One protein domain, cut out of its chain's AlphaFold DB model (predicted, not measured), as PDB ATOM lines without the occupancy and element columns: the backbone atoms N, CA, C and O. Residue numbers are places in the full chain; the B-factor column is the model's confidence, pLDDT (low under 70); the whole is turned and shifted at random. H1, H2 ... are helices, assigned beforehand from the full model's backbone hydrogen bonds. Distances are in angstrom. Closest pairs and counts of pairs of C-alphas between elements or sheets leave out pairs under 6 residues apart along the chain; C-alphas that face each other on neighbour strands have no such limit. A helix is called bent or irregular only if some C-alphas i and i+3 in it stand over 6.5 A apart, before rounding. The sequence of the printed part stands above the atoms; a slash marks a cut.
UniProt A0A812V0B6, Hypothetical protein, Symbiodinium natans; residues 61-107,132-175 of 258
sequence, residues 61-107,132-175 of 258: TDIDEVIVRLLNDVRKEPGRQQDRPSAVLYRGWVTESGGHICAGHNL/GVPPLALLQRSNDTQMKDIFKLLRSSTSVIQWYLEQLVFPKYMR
ATOM      1  N   THR A  61     -11.682   1.770  25.601       90.50
ATOM      2  CA  THR A  61     -13.076   1.394  25.874       90.50
ATOM      3  C   THR A  61     -13.893   2.548  26.455       90.50
ATOM      4  O   THR A  61     -15.061   2.697  26.113       90.50
ATOM      5  N   ASP A  62     -13.284   3.402  27.282       92.88
ATOM      6  CA  ASP A  62     -13.951   4.580  27.844       92.88
ATOM      7  C   ASP A  62     -14.245   5.619  26.748       92.88
ATOM      8  O   ASP A  62     -15.344   6.167  26.691       92.88
ATOM      9  N   ILE A  63     -13.303   5.846  25.821       93.00
ATOM     10  CA  ILE A  63     -13.524   6.725  24.661       93.00
ATOM     11  C   ILE A  63     -14.599   6.161  23.724       93.00
ATOM     12  O   ILE A  63     -15.435   6.927  23.247       93.00
ATOM     13  N   ASP A  64     -14.629   4.848  23.476       92.31
ATOM     14  CA  ASP A  64     -15.714   4.231  22.698       92.31
ATOM     15  C   ASP A  64     -17.085   4.495  23.347       92.31
ATOM     16  O   ASP A  64     -18.007   4.941  22.665       92.31
ATOM     17  N   GLU A  65     -17.206   4.339  24.671       92.81
ATOM     18  CA  GLU A  65     -18.436   4.666  25.408       92.81
ATOM     19  C   GLU A  65     -18.837   6.145  25.267       92.81
ATOM     20  O   GLU A  65     -20.012   6.440  25.027       92.81
ATOM     21  N   VAL A  66     -17.877   7.075  25.376       94.50
ATOM     22  CA  VAL A  66     -18.107   8.520  25.183       94.50
ATOM     23  C   VAL A  66     -18.649   8.799  23.783       94.50
ATOM     24  O   VAL A  66     -19.674   9.467  23.633       94.50
ATOM     25  N   ILE A  67     -17.993   8.270  22.750       93.31
ATOM     26  CA  ILE A  67     -18.372   8.509  21.355       93.31
ATOM     27  C   ILE A  67     -19.733   7.887  21.042       93.31
ATOM     28  O   ILE A  67     -20.572   8.537  20.417       93.31
ATOM     29  N   VAL A  68     -20.003   6.668  21.515       92.88
ATOM     30  CA  VAL A  68     -21.318   6.027  21.369       92.88
ATOM     31  C   VAL A  68     -22.408   6.868  22.028       92.88
ATOM     32  O   VAL A  68     -23.482   7.045  21.447       92.88
ATOM     33  N   ARG A  69     -22.144   7.418  23.217       94.44
ATOM     34  CA  ARG A  69     -23.098   8.293  23.899       94.44
ATOM     35  C   ARG A  69     -23.367   9.564  23.092       94.44
ATOM     36  O   ARG A  69     -24.527   9.845  22.807       94.44
ATOM     37  N   LEU A  70     -22.320  10.260  22.650       93.50
ATOM     38  CA  LEU A  70     -22.451  11.472  21.839       93.50
ATOM     39  C   LEU A  70     -23.173  11.223  20.508       93.50
ATOM     40  O   LEU A  70     -24.028  12.013  20.116       93.50
ATOM     41  N   LEU A  71     -22.883  10.118  19.814       92.50
ATOM     42  CA  LEU A  71     -23.574   9.753  18.571       92.50
ATOM     43  C   LEU A  71     -25.074   9.521  18.792       92.50
ATOM     44  O   LEU A  71     -25.890   9.895  17.947       92.50
ATOM     45  N   ASN A  72     -25.445   8.906  19.914       92.19
ATOM     46  CA  ASN A  72     -26.845   8.691  20.267       92.19
ATOM     47  C   ASN A  72     -27.560   9.998  20.629       92.19
ATOM     48  O   ASN A  72     -28.718  10.171  20.245       92.19
ATOM     49  N   ASP A  73     -26.881  10.909  21.320       92.25
ATOM     50  CA  ASP A  73     -27.451  12.188  21.747       92.25
ATOM     51  C   ASP A  73     -27.585  13.156  20.559       92.25
ATOM     52  O   ASP A  73     -28.680  13.664  20.312       92.25
ATOM     53  N   VAL A  74     -26.562  13.266  19.697       90.94
ATOM     54  CA  VAL A  74     -26.635  14.041  18.441       90.94
ATOM     55  C   VAL A  74     -27.824  13.625  17.585       90.94
ATOM     56  O   VAL A  74     -28.430  14.474  16.940       90.94
ATOM     57  N   ARG A  75     -28.179  12.336  17.523       89.19
ATOM     58  CA  ARG A  75     -29.323  11.873  16.715       89.19
ATOM     59  C   ARG A  75     -30.669  12.368  17.244       89.19
ATOM     60  O   ARG A  75     -31.591  12.519  16.448       89.19
ATOM     61  N   LYS A  76     -30.776  12.595  18.554       92.19
ATOM     62  CA  LYS A  76     -32.002  13.036  19.234       92.19
ATOM     63  C   LYS A  76     -32.121  14.556  19.292       92.19
ATOM     64  O   LYS A  76     -33.230  15.077  19.341       92.19
ATOM     65  N   GLU A  77     -30.993  15.257  19.308       92.31
ATOM     66  CA  GLU A  77     -30.950  16.712  19.412       92.31
ATOM     67  C   GLU A  77     -31.544  17.399  18.163       92.31
ATOM     68  O   GLU A  77     -31.189  17.052  17.026       92.31
ATOM     69  N   PRO A  78     -32.439  18.389  18.341       89.88
ATOM     70  CA  PRO A  78     -33.024  19.125  17.228       89.88
ATOM     71  C   PRO A  78     -32.012  20.084  16.586       89.88
ATOM     72  O   PRO A  78     -31.021  20.487  17.191       89.88
ATOM     73  N   GLY A  79     -32.287  20.487  15.344       88.69
ATOM     74  CA  GLY A  79     -31.502  21.495  14.627       88.69
ATOM     75  C   GLY A  79     -30.450  20.936  13.667       88.69
ATOM     76  O   GLY A  79     -30.365  19.725  13.403       88.69
ATOM     77  N   ARG A  80     -29.665  21.858  13.094       87.19
ATOM     78  CA  ARG A  80     -28.590  21.563  12.134       87.19
ATOM     79  C   ARG A  80     -27.505  20.740  12.815       87.19
ATOM     80  O   ARG A  80     -27.132  21.028  13.943       87.19
ATOM     81  N   GLN A  81     -26.954  19.751  12.113       83.12
ATOM     82  CA  GLN A  81     -26.012  18.789  12.703       83.12
ATOM     83  C   GLN A  81     -24.785  19.431  13.373       83.12
ATOM     84  O   GLN A  81     -24.272  18.873  14.334       83.12
ATOM     85  N   GLN A  82     -24.325  20.586  12.886       83.12
ATOM     86  CA  GLN A  82     -23.152  21.292  13.421       83.12
ATOM     87  C   GLN A  82     -23.458  22.146  14.660       83.12
ATOM     88  O   GLN A  82     -22.550  22.423  15.441       83.12
ATOM     89  N   ASP A  83     -24.720  22.545  14.832       88.62
ATOM     90  CA  ASP A  83     -25.178  23.439  15.905       88.62
ATOM     91  C   ASP A  83     -25.751  22.658  17.098       88.62
ATOM     92  O   ASP A  83     -26.118  23.231  18.121       88.62
ATOM     93  N   ARG A  84     -25.835  21.332  16.967       92.50
ATOM     94  CA  ARG A  84     -26.310  20.424  18.009       92.50
ATOM     95  C   ARG A  84     -25.372  20.443  19.223       92.50
ATOM     96  O   ARG A  84     -24.158  20.344  19.018       92.50
ATOM     97  N   PRO A  85     -25.890  20.515  20.463       93.19
ATOM     98  CA  PRO A  85     -25.075  20.572  21.676       93.19
ATOM     99  C   PRO A  85     -23.954  19.530  21.730       93.19
ATOM    100  O   PRO A  85     -22.800  19.884  21.965       93.19
ATOM    101  N   SER A  86     -24.247  18.265  21.423       93.31
ATOM    102  CA  SER A  86     -23.252  17.189  21.444       93.31
ATOM    103  C   SER A  86     -22.176  17.345  20.355       93.31
ATOM    104  O   SER A  86     -21.011  17.007  20.573       93.31
ATOM    105  N   ALA A  87     -22.524  17.912  19.195       91.56
ATOM    106  CA  ALA A  87     -21.561  18.218  18.134       91.56
ATOM    107  C   ALA A  87     -20.673  19.424  18.486       91.56
ATOM    108  O   ALA A  87     -19.478  19.421  18.182       91.56
ATOM    109  N   VAL A  88     -21.238  20.430  19.160       92.75
ATOM    110  CA  VAL A  88     -20.502  21.595  19.667       92.75
ATOM    111  C   VAL A  88     -19.538  21.189  20.783       92.75
ATOM    112  O   VAL A  88     -18.381  21.602  20.739       92.75
ATOM    113  N   LEU A  89     -19.972  20.339  21.721       93.62
ATOM    114  CA  LEU A  89     -19.123  19.780  22.781       93.62
ATOM    115  C   LEU A  89     -17.940  19.005  22.200       93.62
ATOM    116  O   LEU A  89     -16.793  19.289  22.533       93.62
ATOM    117  N   TYR A  90     -18.211  18.086  21.268       93.88
ATOM    118  CA  TYR A  90     -17.165  17.323  20.592       93.88
ATOM    119  C   TYR A  90     -16.152  18.230  19.884       93.88
ATOM    120  O   TYR A  90     -14.944  18.022  19.995       93.88
ATOM    121  N   ARG A  91     -16.630  19.271  19.189       92.31
ATOM    122  CA  ARG A  91     -15.760  20.269  18.558       92.31
ATOM    123  C   ARG A  91     -14.907  21.013  19.578       92.31
ATOM    124  O   ARG A  91     -13.716  21.165  19.330       92.31
ATOM    125  N   GLY A  92     -15.494  21.429  20.699       92.94
ATOM    126  CA  GLY A  92     -14.772  22.055  21.806       92.94
ATOM    127  C   GLY A  92     -13.616  21.180  22.282       92.94
ATOM    128  O   GLY A  92     -12.474  21.623  22.262       92.94
ATOM    129  N   TRP A  93     -13.879  19.902  22.565       94.31
ATOM    130  CA  TRP A  93     -12.847  18.961  23.012       94.31
ATOM    131  C   TRP A  93     -11.743  18.735  21.979       94.31
ATOM    132  O   TRP A  93     -10.570  18.684  22.336       94.31
ATOM    133  N   VAL A  94     -12.099  18.616  20.696       92.25
ATOM    134  CA  VAL A  94     -11.115  18.464  19.616       92.25
ATOM    135  C   VAL A  94     -10.210  19.695  19.540       92.25
ATOM    136  O   VAL A  94      -8.995  19.535  19.449       92.25
ATOM    137  N   THR A  95     -10.775  20.902  19.620       91.31
ATOM    138  CA  THR A  95     -10.011  22.158  19.591       91.31
ATOM    139  C   THR A  95      -9.148  22.344  20.841       91.31
ATOM    140  O   THR A  95      -7.983  22.709  20.714       91.31
ATOM    141  N   GLU A  96      -9.670  22.037  22.030       90.94
ATOM    142  CA  GLU A  96      -8.924  22.075  23.299       90.94
ATOM    143  C   GLU A  96      -7.727  21.116  23.298       90.94
ATOM    144  O   GLU A  96      -6.664  21.448  23.816       90.94
ATOM    145  N   SER A  97      -7.872  19.948  22.670       90.19
ATOM    146  CA  SER A  97      -6.789  18.976  22.491       90.19
ATOM    147  C   SER A  97      -5.808  19.325  21.355       90.19
ATOM    148  O   SER A  97      -4.933  18.516  21.045       90.19
ATOM    149  N   GLY A  98      -5.941  20.484  20.697       87.31
ATOM    150  CA  GLY A  98      -5.073  20.900  19.584       87.31
ATOM    151  C   GLY A  98      -5.360  20.198  18.248       87.31
ATOM    152  O   GLY A  98      -4.553  20.254  17.317       87.31
ATOM    153  N   GLY A  99      -6.499  19.515  18.134       87.19
ATOM    154  CA  GLY A  99      -6.999  18.938  16.891       87.19
ATOM    155  C   GLY A  99      -7.918  19.897  16.136       87.19
ATOM    156  O   GLY A  99      -8.365  20.924  16.648       87.19
ATOM    157  N   HIS A 100      -8.247  19.545  14.897       86.94
ATOM    158  CA  HIS A 100      -9.210  20.296  14.094       86.94
ATOM    159  C   HIS A 100     -10.184  19.355  13.386       86.94
ATOM    160  O   HIS A 100      -9.850  18.213  13.070       86.94
ATOM    161  N   ILE A 101     -11.407  19.831  13.148       85.00
ATOM    162  CA  ILE A 101     -12.430  19.047  12.452       85.00
ATOM    163  C   ILE A 101     -12.246  19.185  10.936       85.00
ATOM    164  O   ILE A 101     -12.317  20.290  10.403       85.00
ATOM    165  N   CYS A 102     -12.080  18.061  10.238       77.12
ATOM    166  CA  CYS A 102     -11.959  17.995   8.779       77.12
ATOM    167  C   CYS A 102     -13.176  17.311   8.152       77.12
ATOM    168  O   CYS A 102     -13.379  16.107   8.312       77.12
ATOM    169  N   ALA A 103     -13.965  18.051   7.374       58.69
ATOM    170  CA  ALA A 103     -15.036  17.479   6.566       58.69
ATOM    171  C   ALA A 103     -14.485  16.969   5.216       58.69
ATOM    172  O   ALA A 103     -14.407  17.727   4.260       58.69
ATOM    173  N   GLY A 104     -14.123  15.682   5.138       50.25
ATOM    174  CA  GLY A 104     -13.894  14.960   3.873       50.25
ATOM    175  C   GLY A 104     -12.576  15.239   3.118       50.25
ATOM    176  O   GLY A 104     -12.077  16.356   3.067       50.25
ATOM    177  N   HIS A 105     -12.014  14.174   2.524       42.88
ATOM    178  CA  HIS A 105     -10.856  14.093   1.603       42.88
ATOM    179  C   HIS A 105      -9.469  14.617   2.026       42.88
ATOM    180  O   HIS A 105      -8.518  14.410   1.282       42.88
ATOM    181  N   ASN A 106      -9.301  15.188   3.221       42.97
ATOM    182  CA  ASN A 106      -7.978  15.546   3.763       42.97
ATOM    183  C   ASN A 106      -7.615  14.760   5.035       42.97
ATOM    184  O   ASN A 106      -6.896  15.258   5.899       42.97
ATOM    185  N   LEU A 107      -8.094  13.517   5.167       49.56
ATOM    186  CA  LEU A 107      -7.482  12.578   6.106       49.56
ATOM    187  C   LEU A 107      -6.177  12.083   5.468       49.56
ATOM    188  O   LEU A 107      -6.169  11.160   4.661       49.56
ATOM    189  N   GLY A 132      -6.235  16.067  11.800       78.19
ATOM    190  CA  GLY A 132      -7.617  16.339  11.418       78.19
ATOM    191  C   GLY A 132      -8.526  15.152  11.735       78.19
ATOM    192  O   GLY A 132      -8.237  14.027  11.331       78.19
ATOM    193  N   VAL A 133      -9.629  15.400  12.437       85.44
ATOM    194  CA  VAL A 133     -10.601  14.382  12.867       85.44
ATOM    195  C   VAL A 133     -11.956  14.649  12.195       85.44
ATOM    196  O   VAL A 133     -12.304  15.814  11.993       85.44
ATOM    197  N   PRO A 134     -12.740  13.631  11.793       86.31
ATOM    198  CA  PRO A 134     -14.036  13.866  11.161       86.31
ATOM    199  C   PRO A 134     -15.048  14.534  12.112       86.31
ATOM    200  O   PRO A 134     -14.988  14.337  13.326       86.31
ATOM    201  N   PRO A 135     -16.033  15.283  11.579       86.88
ATOM    202  CA  PRO A 135     -17.181  15.732  12.354       86.88
ATOM    203  C   PRO A 135     -17.929  14.547  12.965       86.88
ATOM    204  O   PRO A 135     -18.076  13.507  12.322       86.88
ATOM    205  N   LEU A 136     -18.502  14.746  14.154       86.12
ATOM    206  CA  LEU A 136     -19.216  13.702  14.895       86.12
ATOM    207  C   LEU A 136     -20.315  13.004  14.069       86.12
ATOM    208  O   LEU A 136     -20.489  11.799  14.175       86.12
ATOM    209  N   ALA A 137     -21.018  13.729  13.193       82.81
ATOM    210  CA  ALA A 137     -22.063  13.154  12.337       82.81
ATOM    211  C   ALA A 137     -21.542  12.168  11.272       82.81
ATOM    212  O   ALA A 137     -22.295  11.317  10.807       82.81
ATOM    213  N   LEU A 138     -20.271  12.289  10.876       84.38
ATOM    214  CA  LEU A 138     -19.624  11.443   9.865       84.38
ATOM    215  C   LEU A 138     -18.766  10.336  10.484       84.38
ATOM    216  O   LEU A 138     -18.181   9.528   9.763       84.38
ATOM    217  N   LEU A 139     -18.668  10.313  11.809       85.81
ATOM    218  CA  LEU A 139     -17.840   9.373  12.535       85.81
ATOM    219  C   LEU A 139     -18.472   7.978  12.502       85.81
ATOM    220  O   LEU A 139     -19.623   7.781  12.895       85.81
ATOM    221  N   GLN A 140     -17.694   6.996  12.048       83.38
ATOM    222  CA  GLN A 140     -18.104   5.595  12.001       83.38
ATOM    223  C   GLN A 140     -17.365   4.797  13.071       83.38
ATOM    224  O   GLN A 140     -16.146   4.658  13.019       83.38
ATOM    225  N   ARG A 141     -18.119   4.209  14.008       82.19
ATOM    226  CA  ARG A 141     -17.564   3.368  15.081       82.19
ATOM    227  C   ARG A 141     -16.769   2.171  14.551       82.19
ATOM    228  O   ARG A 141     -15.798   1.771  15.170       82.19
ATOM    229  N   SER A 142     -17.168   1.620  13.405       84.44
ATOM    230  CA  SER A 142     -16.500   0.479  12.766       84.44
ATOM    231  C   SER A 142     -15.106   0.798  12.222       84.44
ATOM    232  O   SER A 142     -14.401  -0.110  11.796       84.44
ATOM    233  N   ASN A 143     -14.712   2.074  12.170       87.75
ATOM    234  CA  ASN A 143     -13.398   2.468  11.690       87.75
ATOM    235  C   ASN A 143     -12.401   2.562  12.855       87.75
ATOM    236  O   ASN A 143     -12.235   3.617  13.472       87.75
ATOM    237  N   ASP A 144     -11.694   1.461  13.106       85.94
ATOM    238  CA  ASP A 144     -10.714   1.357  14.192       85.94
ATOM    239  C   ASP A 144      -9.589   2.392  14.097       85.94
ATOM    240  O   ASP A 144      -9.099   2.873  15.119       85.94
ATOM    241  N   THR A 145      -9.164   2.757  12.885       86.88
ATOM    242  CA  THR A 145      -8.098   3.747  12.682       86.88
ATOM    243  C   THR A 145      -8.553   5.124  13.154       86.88
ATOM    244  O   THR A 145      -7.857   5.765  13.940       86.88
ATOM    245  N   GLN A 146      -9.762   5.539  12.759       85.62
ATOM    246  CA  GLN A 146     -10.345   6.807  13.209       85.62
ATOM    247  C   GLN A 146     -10.549   6.822  14.727       85.62
ATOM    248  O   GLN A 146     -10.186   7.796  15.385       85.62
ATOM    249  N   MET A 147     -11.065   5.733  15.302       89.12
ATOM    250  CA  MET A 147     -11.263   5.625  16.751       89.12
ATOM    251  C   MET A 147      -9.937   5.685  17.522       89.12
ATOM    252  O   MET A 147      -9.865   6.340  18.563       89.12
ATOM    253  N   LYS A 148      -8.862   5.079  17.001       89.25
ATOM    254  CA  LYS A 148      -7.514   5.167  17.588       89.25
ATOM    255  C   LYS A 148      -6.933   6.577  17.518       89.25
ATOM    256  O   LYS A 148      -6.262   6.997  18.462       89.25
ATOM    257  N   ASP A 149      -7.168   7.309  16.435       88.75
ATOM    258  CA  ASP A 149      -6.697   8.692  16.305       88.75
ATOM    259  C   ASP A 149      -7.444   9.634  17.253       88.75
ATOM    260  O   ASP A 149      -6.818  10.450  17.932       88.75
ATOM    261  N   ILE A 150      -8.757   9.446  17.391       90.25
ATOM    262  CA  ILE A 150      -9.584  10.159  18.371       90.25
ATOM    263  C   ILE A 150      -9.145   9.832  19.792       90.25
ATOM    264  O   ILE A 150      -8.984  10.737  20.605       90.25
ATOM    265  N   PHE A 151      -8.897   8.556  20.091       91.94
ATOM    266  CA  PHE A 151      -8.378   8.128  21.384       91.94
ATOM    267  C   PHE A 151      -7.059   8.835  21.719       91.94
ATOM    268  O   PHE A 151      -6.925   9.406  22.797       91.94
ATOM    269  N   LYS A 152      -6.099   8.866  20.785       91.19
ATOM    270  CA  LYS A 152      -4.814   9.554  20.991       91.19
ATOM    271  C   LYS A 152      -4.986  11.048  21.271       91.19
ATOM    272  O   LYS A 152      -4.207  11.590  22.047       91.19
ATOM    273  N   LEU A 153      -5.977  11.689  20.650       91.50
ATOM    274  CA  LEU A 153      -6.248  13.117  20.805       91.50
ATOM    275  C   LEU A 153      -6.997  13.443  22.110       91.50
ATOM    276  O   LEU A 153      -6.681  14.417  22.789       91.50
ATOM    277  N   LEU A 154      -8.010  12.647  22.452       93.25
ATOM    278  CA  LEU A 154      -8.955  12.966  23.524       93.25
ATOM    279  C   LEU A 154      -8.623  12.307  24.862       93.25
ATOM    280  O   LEU A 154      -9.133  12.768  25.880       93.25
ATOM    281  N   ARG A 155      -7.774  11.264  24.904       93.56
ATOM    282  CA  ARG A 155      -7.537  10.501  26.145       93.56
ATOM    283  C   ARG A 155      -7.100  11.376  27.319       93.56
ATOM    284  O   ARG A 155      -7.546  11.136  28.434       93.56
ATOM    285  N   SER A 156      -6.257  12.377  27.064       92.75
ATOM    286  CA  SER A 156      -5.685  13.272  28.075       92.75
ATOM    287  C   SER A 156      -6.474  14.563  28.279       92.75
ATOM    288  O   SER A 156      -6.079  15.395  29.095       92.75
ATOM    289  N   SER A 157      -7.582  14.751  27.553       94.06
ATOM    290  CA  SER A 157      -8.402  15.951  27.680       94.06
ATOM    291  C   SER A 157      -9.140  15.956  29.017       94.06
ATOM    292  O   SER A 157      -9.971  15.087  29.293       94.06
ATOM    293  N   THR A 158      -8.851  16.963  29.843       94.00
ATOM    294  CA  THR A 158      -9.493  17.149  31.152       94.00
ATOM    295  C   THR A 158     -11.009  17.282  31.014       94.00
ATOM    296  O   THR A 158     -11.743  16.668  31.782       94.00
ATOM    297  N   SER A 159     -11.475  18.022  30.005       95.06
ATOM    298  CA  SER A 159     -12.897  18.263  29.743       95.06
ATOM    299  C   SER A 159     -13.640  16.971  29.400       95.06
ATOM    300  O   SER A 159     -14.743  16.736  29.894       95.06
ATOM    301  N   VAL A 160     -13.013  16.094  28.605       95.38
ATOM    302  CA  VAL A 160     -13.582  14.781  28.251       95.38
ATOM    303  C   VAL A 160     -13.623  13.872  29.477       95.38
ATOM    304  O   VAL A 160     -14.638  13.219  29.715       95.38
ATOM    305  N   ILE A 161     -12.548  13.845  30.274       95.31
ATOM    306  CA  ILE A 161     -12.483  13.063  31.518       95.31
ATOM    307  C   ILE A 161     -13.586  13.498  32.484       95.31
ATOM    308  O   ILE A 161     -14.326  12.654  32.986       95.31
ATOM    309  N   GLN A 162     -13.721  14.804  32.717       95.44
ATOM    310  CA  GLN A 162     -14.735  15.349  33.614       95.44
ATOM    311  C   GLN A 162     -16.144  14.965  33.148       95.44
ATOM    312  O   GLN A 162     -16.914  14.398  33.923       95.44
ATOM    313  N   TRP A 163     -16.458  15.188  31.869       96.12
ATOM    314  CA  TRP A 163     -17.760  14.825  31.311       96.12
ATOM    315  C   TRP A 163     -18.028  13.316  31.400       96.12
ATOM    316  O   TRP A 163     -19.130  12.907  31.764       96.12
ATOM    317  N   TYR A 164     -17.027  12.473  31.121       95.94
ATOM    318  CA  TYR A 164     -17.153  11.016  31.226       95.94
ATOM    319  C   TYR A 164     -17.494  10.580  32.655       95.94
ATOM    320  O   TYR A 164     -18.401   9.767  32.867       95.94
ATOM    321  N   LEU A 165     -16.801  11.150  33.641       94.69
ATOM    322  CA  LEU A 165     -17.032  10.848  35.047       94.69
ATOM    323  C   LEU A 165     -18.425  11.288  35.507       94.69
ATOM    324  O   LEU A 165     -19.154  10.488  36.095       94.69
ATOM    325  N   GLU A 166     -18.820  12.518  35.188       93.69
ATOM    326  CA  GLU A 166     -20.092  13.106  35.619       93.69
ATOM    327  C   GLU A 166     -21.312  12.496  34.920       93.69
ATOM    328  O   GLU A 166     -22.333  12.265  35.564       93.69
ATOM    329  N   GLN A 167     -21.233  12.231  33.613       93.12
ATOM    330  CA  GLN A 167     -22.399  11.838  32.813       93.12
ATOM    331  C   GLN A 167     -22.563  10.324  32.665       93.12
ATOM    332  O   GLN A 167     -23.671   9.850  32.395       93.12
ATOM    333  N   LEU A 168     -21.481   9.551  32.818       92.75
ATOM    334  CA  LEU A 168     -21.503   8.101  32.617       92.75
ATOM    335  C   LEU A 168     -21.065   7.332  33.862       92.75
ATOM    336  O   LEU A 168     -21.816   6.468  34.319       92.75
ATOM    337  N   VAL A 169     -19.886   7.619  34.424       91.81
ATOM    338  CA  VAL A 169     -19.320   6.767  35.482       91.81
ATOM    339  C   VAL A 169     -20.070   6.925  36.806       91.81
ATOM    340  O   VAL A 169     -20.615   5.945  37.320       91.81
ATOM    341  N   PHE A 170     -20.143   8.130  37.369       90.62
ATOM    342  CA  PHE A 170     -20.747   8.328  38.688       90.62
ATOM    343  C   PHE A 170     -22.243   7.989  38.722       90.62
ATOM    344  O   PHE A 170     -22.628   7.185  39.573       90.62
ATOM    345  N   PRO A 171     -23.094   8.438  37.779       89.69
ATOM    346  CA  PRO A 171     -24.515   8.090  37.812       89.69
ATOM    347  C   PRO A 171     -24.770   6.580  37.711       89.69
ATOM    348  O   PRO A 171     -25.703   6.054  38.320       89.69
ATOM    349  N   LYS A 172     -23.939   5.855  36.949       87.31
ATOM    350  CA  LYS A 172     -24.118   4.417  36.715       87.31
ATOM    351  C   LYS A 172     -23.563   3.561  37.851       87.31
ATOM    352  O   LYS A 172     -24.197   2.572  38.223       87.31
ATOM    353  N   TYR A 173     -22.395   3.921  38.385       83.12
ATOM    354  CA  TYR A 173     -21.620   3.075  39.300       83.12
ATOM    355  C   TYR A 173     -21.590   3.571  40.752       83.12
ATOM    356  O   TYR A 173     -21.222   2.798  41.638       83.12
ATOM    357  N   MET A 174     -22.020   4.808  41.024       77.56
ATOM    358  CA  MET A 174     -22.159   5.368  42.374       77.56
ATOM    359  C   MET A 174     -23.624   5.484  42.793       77.56
ATOM    360  O   MET A 174     -24.121   6.554  43.140       77.56
ATOM    361  N   ARG A 175     -24.343   4.356  42.784       68.81
ATOM    362  CA  ARG A 175     -25.728   4.324  43.269       68.81
ATOM    363  C   ARG A 175     -25.766   4.653  44.761       68.81
ATOM    364  O   ARG A 175     -25.168   3.953  45.579       68.81
TER     365      ARG A 175
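This is residues 61 to 107 and 132 to 175 of the 258 residues of the protein "Hypothetical protein" of Symbiodinium natans (UniProt A0A812V0B6). A splayed helical hairpin of H1 and H2 makes the core, with H3 set across its open end. H4 crosses over one side of this hairpin and runs on outward, while the unnamed stretch of residues 132 to 143 covers the opposite side. The printed part has 91 residues with four named helices, in the order H1, H2, H3, H4, and no named strand; the class is all helix. It is compact, with a radius of gyration of the C-alphas of 12.9 A, yet only just elongated, spanning 45 by 30 by 25 A.

H1, residues 61 to 76, and H2, residues 85 to 96, form a helical hairpin over a short link of 8 residues. They touch through residues 70 to 74 of H1 and 85 to 90 of H2 alone, at a steep tilt of 41 degrees, opposite ways; their closest C-alphas, of Val 74 and Ser 86, are 5.5 A apart. H3, residues 144 to 154, only just touches H1, with 3 pairs of C-alphas within 8 A; the closest, of Ile 63 and Phe 151, are 6.3 A apart. Their lines are about perpendicular, at 84 degrees. H3 also only just touches H2, again with 3 pairs; the closest C-alphas, of Val 94 and Leu 154, are 7.1 A apart. This steep tilt of 69.8 degrees, the same way, is only just short of about perpendicular. The packing of H1, H2 and H3 is mostly crossed, with none of their three touching pairs at a shallow tilt. H4, residues 158 to 173, follows H3 over a tight link and is close to H1 but not clearly touching, with the closest C-alphas, of Val 66 and Tyr 164, 6.6 A apart. It is likewise close to H2 but not clearly touching; the closest C-alphas, of Trp 93 and Val 160, are 6.7 A apart. Each O i to N i+4 pair in H2 and H3 is within hydrogen-bond range, against 11 of 12 in H1 and 10 of 12 in H4.

H1 begins with C-alpha 61 at (-13.076, 1.394, 25.874) and is 23.2 A long. H2 is 16.3 A long and H3 15.0 A. H4 is 20.3 A long and ends with C-alpha 173 at (-21.620, 3.075, 39.300). It has a kink of 31 degrees near residue 165 and is irregular, with C-alphas 167 and 170 lying 7.0 A apart.

The two C-alphas farthest apart, of His 105 and Arg 175, are 45.3 A apart. Residues 108 to 131 are not printed, and C-alphas 107 and 132 are 6.5 A apart across the cut, which lies in the link from H2 to H3. Residues 100 to 101 pair with residues 132 to 133 as short parallel strands do. The mean pLDDT of the printed part is 87.5; residues 103 to 107 and residue 175 are under 70.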